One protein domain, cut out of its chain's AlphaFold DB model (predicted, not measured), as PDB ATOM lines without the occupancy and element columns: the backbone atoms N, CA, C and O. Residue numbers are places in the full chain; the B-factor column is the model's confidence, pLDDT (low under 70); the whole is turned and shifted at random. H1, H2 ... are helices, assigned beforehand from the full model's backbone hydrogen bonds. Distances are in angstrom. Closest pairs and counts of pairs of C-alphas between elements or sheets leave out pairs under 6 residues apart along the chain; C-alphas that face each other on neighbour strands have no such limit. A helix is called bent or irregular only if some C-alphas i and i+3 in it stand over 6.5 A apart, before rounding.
ATOM      1  N   LYS A 352     158.941 126.290 201.207       83.06
ATOM      2  CA  LYS A 352     158.243 125.877 202.429       83.06
ATOM      3  C   LYS A 352     157.966 127.046 203.382       83.06
ATOM      4  O   LYS A 352     156.926 127.058 204.031       83.06
ATOM      5  N   ASP A 353     158.848 128.042 203.419       82.62
ATOM      6  CA  ASP A 353     158.679 129.243 204.247       82.62
ATOM      7  C   ASP A 353     157.575 130.148 203.680       82.62
ATOM      8  O   ASP A 353     156.830 130.789 204.420       82.62
ATOM      9  N   LEU A 354     157.430 130.169 202.351       82.00
ATOM     10  CA  LEU A 354     156.350 130.892 201.689       82.00
ATOM     11  C   LEU A 354     155.001 130.214 201.959       82.00
ATOM     12  O   LEU A 354     154.027 130.883 202.282       82.00
ATOM     13  N   GLU A 355     154.943 128.886 201.890       83.19
ATOM     14  CA  GLU A 355     153.740 128.114 202.217       83.19
ATOM     15  C   GLU A 355     153.316 128.281 203.689       83.19
ATOM     16  O   GLU A 355     152.128 128.424 203.988       83.19
ATOM     17  N   GLU A 356     154.284 128.354 204.608       82.25
ATOM     18  CA  GLU A 356     154.056 128.692 206.016       82.25
ATOM     19  C   GLU A 356     153.424 130.082 206.180       82.25
ATOM     20  O   GLU A 356     152.468 130.239 206.941       82.25
ATOM     21  N   LEU A 357     153.894 131.075 205.420       82.06
ATOM     22  CA  LEU A 357     153.370 132.445 205.432       82.06
ATOM     23  C   LEU A 357     151.899 132.496 204.979       82.06
ATOM     24  O   LEU A 357     151.064 133.167 205.594       82.06
ATOM     25  N   PHE A 358     151.543 131.737 203.941       80.75
ATOM     26  CA  PHE A 358     150.149 131.591 203.501       80.75
ATOM     27  C   PHE A 358     149.280 130.894 204.558       80.75
ATOM     28  O   PHE A 358     148.146 131.308 204.813       80.75
ATOM     29  N   ARG A 359     149.827 129.889 205.253       79.69
ATOM     30  CA  ARG A 359     149.118 129.216 206.347       79.69
ATOM     31  C   ARG A 359     148.897 130.140 207.547       79.69
ATOM     32  O   ARG A 359     147.802 130.155 208.106       79.69
ATOM     33  N   GLN A 360     149.892 130.952 207.899       77.44
ATOM     34  CA  GLN A 360     149.815 131.923 208.992       77.44
ATOM     35  C   GLN A 360     148.800 133.043 208.718       77.44
ATOM     36  O   GLN A 360     148.192 133.572 209.646       77.44
ATOM     37  N   THR A 361     148.581 133.385 207.447       70.44
ATOM     38  CA  THR A 361     147.613 134.411 207.031       70.44
ATOM     39  C   THR A 361     146.182 133.884 206.872       70.44
ATOM     40  O   THR A 361     145.280 134.674 206.601       70.44
ATOM     41  N   GLY A 362     145.939 132.581 207.073       63.03
ATOM     42  CA  GLY A 362     144.609 131.967 206.930       63.03
ATOM     43  C   GLY A 362     144.107 131.910 205.481       63.03
ATOM     44  O   GLY A 362     142.929 131.658 205.228       63.03
ATOM     45  N   ILE A 363     145.003 132.153 204.526       65.88
ATOM     46  CA  ILE A 363     144.760 132.250 203.090       65.88
ATOM     47  C   ILE A 363     145.135 130.873 202.523       65.88
ATOM     48  O   ILE A 363     146.275 130.609 202.153       65.88
ATOM     49  N   GLY A 364     144.182 129.932 202.570       55.97
ATOM     50  CA  GLY A 364     144.384 128.551 202.109       55.97
ATOM     51  C   GLY A 364     144.785 128.469 200.630       55.97
ATOM     52  O   GLY A 364     144.596 129.431 199.887       55.97
ATOM     53  N   HIS A 365     145.287 127.311 200.182       55.19
ATOM     54  CA  HIS A 365     145.880 127.065 198.849       55.19
ATOM     55  C   HIS A 365     145.046 127.495 197.616       55.19
ATOM     56  O   HIS A 365     145.547 127.443 196.498       55.19
ATOM     57  N   SER A 366     143.789 127.908 197.793       53.12
ATOM     58  CA  SER A 366     142.832 128.261 196.733       53.12
ATOM     59  C   SER A 366     142.311 129.703 196.811       53.12
ATOM     60  O   SER A 366     141.266 130.019 196.249       53.12
ATOM     61  N   SER A 367     142.985 130.576 197.555       59.66
ATOM     62  CA  SER A 367     142.533 131.946 197.824       59.66
ATOM     63  C   SER A 367     143.207 132.984 196.905       59.66
ATOM     64  O   SER A 367     144.278 132.719 196.353       59.66
ATOM     65  N   PRO A 368     142.590 134.170 196.719       67.06
ATOM     66  CA  PRO A 368     142.958 135.150 195.686       67.06
ATOM     67  C   PRO A 368     144.237 135.965 195.985       67.06
ATOM     68  O   PRO A 368     144.326 137.126 195.602       67.06
ATOM     69  N   GLY A 369     145.224 135.388 196.679       78.06
ATOM     70  CA  GLY A 369     146.495 136.045 197.004       78.06
ATOM     71  C   GLY A 369     146.465 136.940 198.252       78.06
ATOM     72  O   GLY A 369     145.412 137.288 198.795       78.06
ATOM     73  N   ILE A 370     147.657 137.310 198.727       83.19
ATOM     74  CA  ILE A 370     147.876 138.117 199.936       83.19
ATOM     75  C   ILE A 370     148.008 139.594 199.550       83.19
ATOM     76  O   ILE A 370     148.839 139.963 198.725       83.19
ATOM     77  N   THR A 371     147.226 140.478 200.173       86.75
ATOM     78  CA  THR A 371     147.363 141.933 199.975       86.75
ATOM     79  C   THR A 371     148.659 142.457 200.603       86.75
ATOM     80  O   THR A 371     149.058 142.000 201.675       86.75
ATOM     81  N   TYR A 372     149.282 143.480 200.002       85.12
ATOM     82  CA  TYR A 372     150.514 144.105 200.517       85.12
ATOM     83  C   TYR A 372     150.452 144.476 202.011       85.12
ATOM     84  O   TYR A 372     151.424 144.298 202.739       85.12
ATOM     85  N   SER A 373     149.308 144.972 202.492       82.12
ATOM     86  CA  SER A 373     149.111 145.327 203.904       82.12
ATOM     87  C   SER A 373     149.273 144.129 204.841       82.12
ATOM     88  O   SER A 373     149.932 144.237 205.871       82.12
ATOM     89  N   VAL A 374     148.719 142.977 204.463       84.25
ATOM     90  CA  VAL A 374     148.830 141.725 205.222       84.25
ATOM     91  C   VAL A 374     150.262 141.206 205.154       84.25
ATOM     92  O   VAL A 374     150.844 140.884 206.186       84.25
ATOM     93  N   LEU A 375     150.866 141.219 203.966       83.81
ATOM     94  CA  LEU A 375     152.254 140.808 203.769       83.81
ATOM     95  C   LEU A 375     153.225 141.656 204.613       83.81
ATOM     96  O   LEU A 375     154.134 141.121 205.243       83.81
ATOM     97  N   ARG A 376     152.992 142.969 204.699       83.69
ATOM     98  CA  ARG A 376     153.759 143.893 205.546       83.69
ATOM     99  C   ARG A 376     153.577 143.623 207.035       83.69
ATOM    100  O   ARG A 376     154.528 143.777 207.796       83.69
ATOM    101  N   ASN A 377     152.383 143.222 207.459       82.81
ATOM    102  CA  ASN A 377     152.133 142.872 208.855       82.81
ATOM    103  C   ASN A 377     152.872 141.589 209.260       82.81
ATOM    104  O   ASN A 377     153.333 141.495 210.392       82.81
ATOM    105  N   VAL A 378     153.018 140.637 208.335       80.81
ATOM    106  CA  VAL A 378     153.693 139.354 208.589       80.81
ATOM    107  C   VAL A 378     155.217 139.475 208.484       80.81
ATOM    108  O   VAL A 378     155.932 138.963 209.338       80.81
ATOM    109  N   LEU A 379     155.729 140.200 207.482       79.12
ATOM    110  CA  LEU A 379     157.171 140.412 207.267       79.12
ATOM    111  C   LEU A 379     157.763 141.553 208.120       79.12
ATOM    112  O   LEU A 379     158.983 141.729 208.177       79.12
ATOM    113  N   GLY A 380     156.915 142.363 208.758       76.88
ATOM    114  CA  GLY A 380     157.322 143.494 209.588       76.88
ATOM    115  C   GLY A 380     157.976 144.644 208.808       76.88
ATOM    116  O   GLY A 380     157.760 144.843 207.612       76.88
ATOM    117  N   THR A 381     158.801 145.444 209.493       70.31
ATOM    118  CA  THR A 381     159.465 146.645 208.935       70.31
ATOM    119  C   THR A 381     160.470 146.356 207.823       70.31
ATOM    120  O   THR A 381     160.891 147.282 207.132       70.31
ATOM    121  N   SER A 382     160.847 145.091 207.649       68.06
ATOM    122  CA  SER A 382     161.792 144.633 206.632       68.06
ATOM    123  C   SER A 382     161.100 144.231 205.324       68.06
ATOM    124  O   SER A 382     161.767 143.783 204.395       68.06
ATOM    125  N   SER A 383     159.774 144.391 205.226       74.31
ATOM    126  CA  SER A 383     159.033 144.150 203.989       74.31
ATOM    127  C   SER A 383     159.570 145.034 202.851       74.31
ATOM    128  O   SER A 383     159.738 146.244 203.063       74.31
ATOM    129  N   PRO A 384     159.748 144.497 201.636       78.31
ATOM    130  CA  PRO A 384     160.047 145.315 200.468       78.31
ATOM    131  C   PRO A 384     158.983 146.395 200.264       78.31
ATOM    132  O   PRO A 384     157.823 146.209 200.624       78.31
ATOM    133  N   GLY A 385     159.360 147.541 199.696       78.56
ATOM    134  CA  GLY A 385     158.406 148.629 199.478       78.56
ATOM    135  C   GLY A 385     157.301 148.225 198.499       78.56
ATOM    136  O   GLY A 385     157.580 147.523 197.531       78.56
ATOM    137  N   ALA A 386     156.075 148.726 198.694       79.75
ATOM    138  CA  ALA A 386     154.924 148.451 197.815       79.75
ATOM    139  C   ALA A 386     155.285 148.584 196.327       79.75
ATOM    140  O   ALA A 386     155.163 147.638 195.567       79.75
ATOM    141  N   HIS A 387     155.926 149.696 195.966       78.31
ATOM    142  CA  HIS A 387     156.395 149.977 194.606       78.31
ATOM    143  C   HIS A 387     157.393 148.962 194.014       78.31
ATOM    144  O   HIS A 387     157.593 148.951 192.802       78.31
ATOM    145  N   THR A 388     158.096 148.188 194.848       82.69
ATOM    146  CA  THR A 388     158.998 147.115 194.392       82.69
ATOM    147  C   THR A 388     158.265 145.801 194.201       82.69
ATOM    148  O   THR A 388     158.642 145.038 193.321       82.69
ATOM    149  N   LEU A 389     157.223 145.556 194.998       82.50
ATOM    150  CA  LEU A 389     156.383 144.375 194.868       82.50
ATOM    151  C   LEU A 389     155.371 144.525 193.733       82.50
ATOM    152  O   LEU A 389     155.156 143.544 193.039       82.50
ATOM    153  N   ASP A 390     154.894 145.738 193.435       83.62
ATOM    154  CA  ASP A 390     153.987 146.015 192.305       83.62
ATOM    155  C   ASP A 390     154.553 145.534 190.951       83.62
ATOM    156  O   ASP A 390     153.818 145.300 190.001       83.62
ATOM    157  N   CYS A 391     155.875 145.371 190.846       86.00
ATOM    158  CA  CYS A 391     156.542 144.788 189.679       86.00
ATOM    159  C   CYS A 391     156.273 143.288 189.471       86.00
ATOM    160  O   CYS A 391     156.493 142.782 188.373       86.00
ATOM    161  N   PHE A 392     155.898 142.582 190.533       84.56
ATOM    162  CA  PHE A 392     155.663 141.138 190.558       84.56
ATOM    163  C   PHE A 392     154.169 140.795 190.582       84.56
ATOM    164  O   PHE A 392     153.830 139.622 190.474       84.56
ATOM    165  N   ASP A 393     153.300 141.803 190.690       86.25
ATOM    166  CA  ASP A 393     151.856 141.691 190.489       86.25
ATOM    167  C   ASP A 393     151.581 141.534 188.983       86.25
ATOM    168  O   ASP A 393     151.620 142.500 188.215       86.25
ATOM    169  N   SER A 394     151.421 140.289 188.533       82.44
ATOM    170  CA  SER A 394     151.324 139.954 187.108       82.44
ATOM    171  C   SER A 394     149.922 140.197 186.558       82.44
ATOM    172  O   SER A 394     149.774 140.451 185.360       82.44
ATOM    173  N   ASP A 395     148.903 140.118 187.413       82.06
ATOM    174  CA  ASP A 395     147.502 140.335 187.057       82.06
ATOM    175  C   ASP A 395     146.969 141.723 187.473       82.06
ATOM    176  O   ASP A 395     145.878 142.115 187.052       82.06
ATOM    177  N   GLY A 396     147.761 142.513 188.206       81.88
ATOM    178  CA  GLY A 396     147.465 143.901 188.566       81.88
ATOM    179  C   GLY A 396     146.376 144.028 189.631       81.88
ATOM    180  O   GLY A 396     145.722 145.073 189.727       81.88
ATOM    181  N   ASN A 397     146.125 142.959 190.390       83.88
ATOM    182  CA  ASN A 397     145.025 142.877 191.346       83.88
ATOM    183  C   ASN A 397     145.412 143.377 192.762       83.88
ATOM    184  O   ASN A 397     144.570 143.367 193.667       83.88
ATOM    185  N   GLN A 398     146.663 143.824 192.962       82.81
ATOM    186  CA  GLN A 398     147.270 144.237 194.240       82.81
ATOM    187  C   GLN A 398     147.270 143.142 195.328       82.81
ATOM    188  O   GLN A 398     147.333 143.424 196.536       82.81
ATOM    189  N   ARG A 399     147.187 141.879 194.912       85.00
ATOM    190  CA  ARG A 399     147.183 140.674 195.739       85.00
ATOM    191  C   ARG A 399     148.187 139.681 195.181       85.00
ATOM    192  O   ARG A 399     148.011 139.101 194.124       85.00
ATOM    193  N   TYR A 400     149.201 139.399 195.975       86.69
ATOM    194  CA  TYR A 400     150.288 138.549 195.541       86.69
ATOM    195  C   TYR A 400     149.940 137.078 195.754       86.69
ATOM    196  O   TYR A 400     149.756 136.615 196.886       86.69
ATOM    197  N   SER A 401     149.839 136.343 194.654       87.94
ATOM    198  CA  SER A 401     149.723 134.887 194.643       87.94
ATOM    199  C   SER A 401     151.037 134.215 195.064       87.94
ATOM    200  O   SER A 401     152.111 134.824 195.073       87.94
ATOM    201  N   LEU A 402     150.977 132.924 195.406       84.94
ATOM    202  CA  LEU A 402     152.170 132.146 195.766       84.94
ATOM    203  C   LEU A 402     153.186 132.143 194.616       84.94
ATOM    204  O   LEU A 402     154.379 132.312 194.844       84.94
ATOM    205  N   THR A 403     152.713 132.018 193.377       83.56
ATOM    206  CA  THR A 403     153.546 132.046 192.170       83.56
ATOM    207  C   THR A 403     154.256 133.382 191.971       83.56
ATOM    208  O   THR A 403     155.422 133.398 191.584       83.56
ATOM    209  N   GLU A 404     153.598 134.493 192.291       88.25
ATOM    210  CA  GLU A 404     154.176 135.834 192.169       88.25
ATOM    211  C   GLU A 404     155.172 136.132 193.284       88.25
ATOM    212  O   GLU A 404     156.250 136.655 193.019       88.25
ATOM    213  N   LEU A 405     154.876 135.734 194.526       85.38
ATOM    214  CA  LEU A 405     155.827 135.871 195.632       85.38
ATOM    215  C   LEU A 405     157.027 134.940 195.479       85.38
ATOM    216  O   LEU A 405     158.138 135.308 195.856       85.38
ATOM    217  N   ARG A 406     156.832 133.763 194.881       84.81
ATOM    218  CA  ARG A 406     157.915 132.866 194.486       84.81
ATOM    219  C   ARG A 406     158.819 133.527 193.442       84.81
ATOM    220  O   ARG A 406     160.037 133.537 193.615       84.81
ATOM    221  N   ALA A 407     158.229 134.131 192.410       84.50
ATOM    222  CA  ALA A 407     158.972 134.889 191.407       84.50
ATOM    223  C   ALA A 407     159.693 136.100 192.024       84.50
ATOM    224  O   ALA A 407     160.852 136.353 191.701       84.50
ATOM    225  N   ALA A 408     159.050 136.796 192.968       85.56
ATOM    226  CA  ALA A 408     159.656 137.887 193.721       85.56
ATOM    227  C   ALA A 408     160.844 137.410 194.563       85.56
ATOM    228  O   ALA A 408     161.890 138.045 194.534       85.56
ATOM    229  N   ALA A 409     160.737 136.272 195.250       82.81
ATOM    230  CA  ALA A 409     161.823 135.696 196.042       82.81
ATOM    231  C   ALA A 409     162.958 135.093 195.189       82.81
ATOM    232  O   ALA A 409     164.065 134.907 195.692       82.81
ATOM    233  N   GLY A 410     162.709 134.813 193.904       78.19
ATOM    234  CA  GLY A 410     163.660 134.148 193.009       78.19
ATOM    235  C   GLY A 410     163.803 132.642 193.270       78.19
ATOM    236  O   GLY A 410     164.904 132.113 193.107       78.19
TER     237      GLY A 410
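Overview. This is residues 352 to 410 of the 411 residues of the protein "EF-hand calcium binding domain 14" of Cynoglossus semilaevis (UniProt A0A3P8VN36). Four short helices, H1, H2, H3 and H4, stand in a loose ring, each next to the one that follows it in the chain, and H4 comes back to H1 to close the round. The two long links, H1 to H2 and H3 to H4, meet on one side of this ring, where residues 370 to 371 and 399 to 400 form a short antiparallel pairing. The printed part has 59 residues with four named helices, in the order H1, H2, H3, H4, and no named strand; its class is all helix. It is compact, with a radius of gyration of the C-alphas of 10.4 A, and rounded, with spans of 26 by 25 by 20 A.

Arrangement. H1, residues 352 to 360, touches H4, residues 402 to 409, and the closest C-alphas, those of Leu 354 and Leu 402, are 7.4 A apart. Their lines stand at a steep tilt of 54 degrees, opposite ways. H1 is close to but not clearly touching H2, residues 372 to 382; the closest C-alphas, those of Leu 357 and Val 378, are 7.6 A apart. These two stand at a steep tilt of 59 degrees, opposite ways. H2 and H3, residues 386 to 389, are close but not clearly touching, with the C-alphas of Tyr 372 and Ala 386 closest at 6.8 A. H3 and H4 are also close but not clearly touching, with the C-alphas of Leu 389 and Ala 408 closest at 7.4 A. H1 and H3 are apart, and H2 and H4 are apart. Every O i to N i+4 pair is within hydrogen-bond range in H1 and H4, against 5 of 7 in H2; H3 is too short for such a pair.

Along the chain. H1 begins at C-alpha 352, (158.243, 125.877, 202.429), and is 12.3 A long from first to last C-alpha. H2 begins at C-alpha 372, (150.514, 144.105, 200.517), and is 12.8 A long; it is irregular, with C-alphas 378 and 381 9.3 A apart. H3 has four residues, Ala 386 to Leu 389. H4, from Leu 402 to Ala 409, is 10.3 A long and ends at C-alpha 409, (161.823, 135.696, 196.042).

Size, cuts and confidence. The two C-alphas farthest apart, those of Ser 366 and Thr 381, are 27.6 A apart. The printed part has no cut. The links H1 to H2, with 11 residues, and H3 to H4, with 12 residues, are long; the link H2 to H3 is tight. The mean pLDDT of the printed part is 79.2, and residues 362 to 368 and residue 382 are under 70.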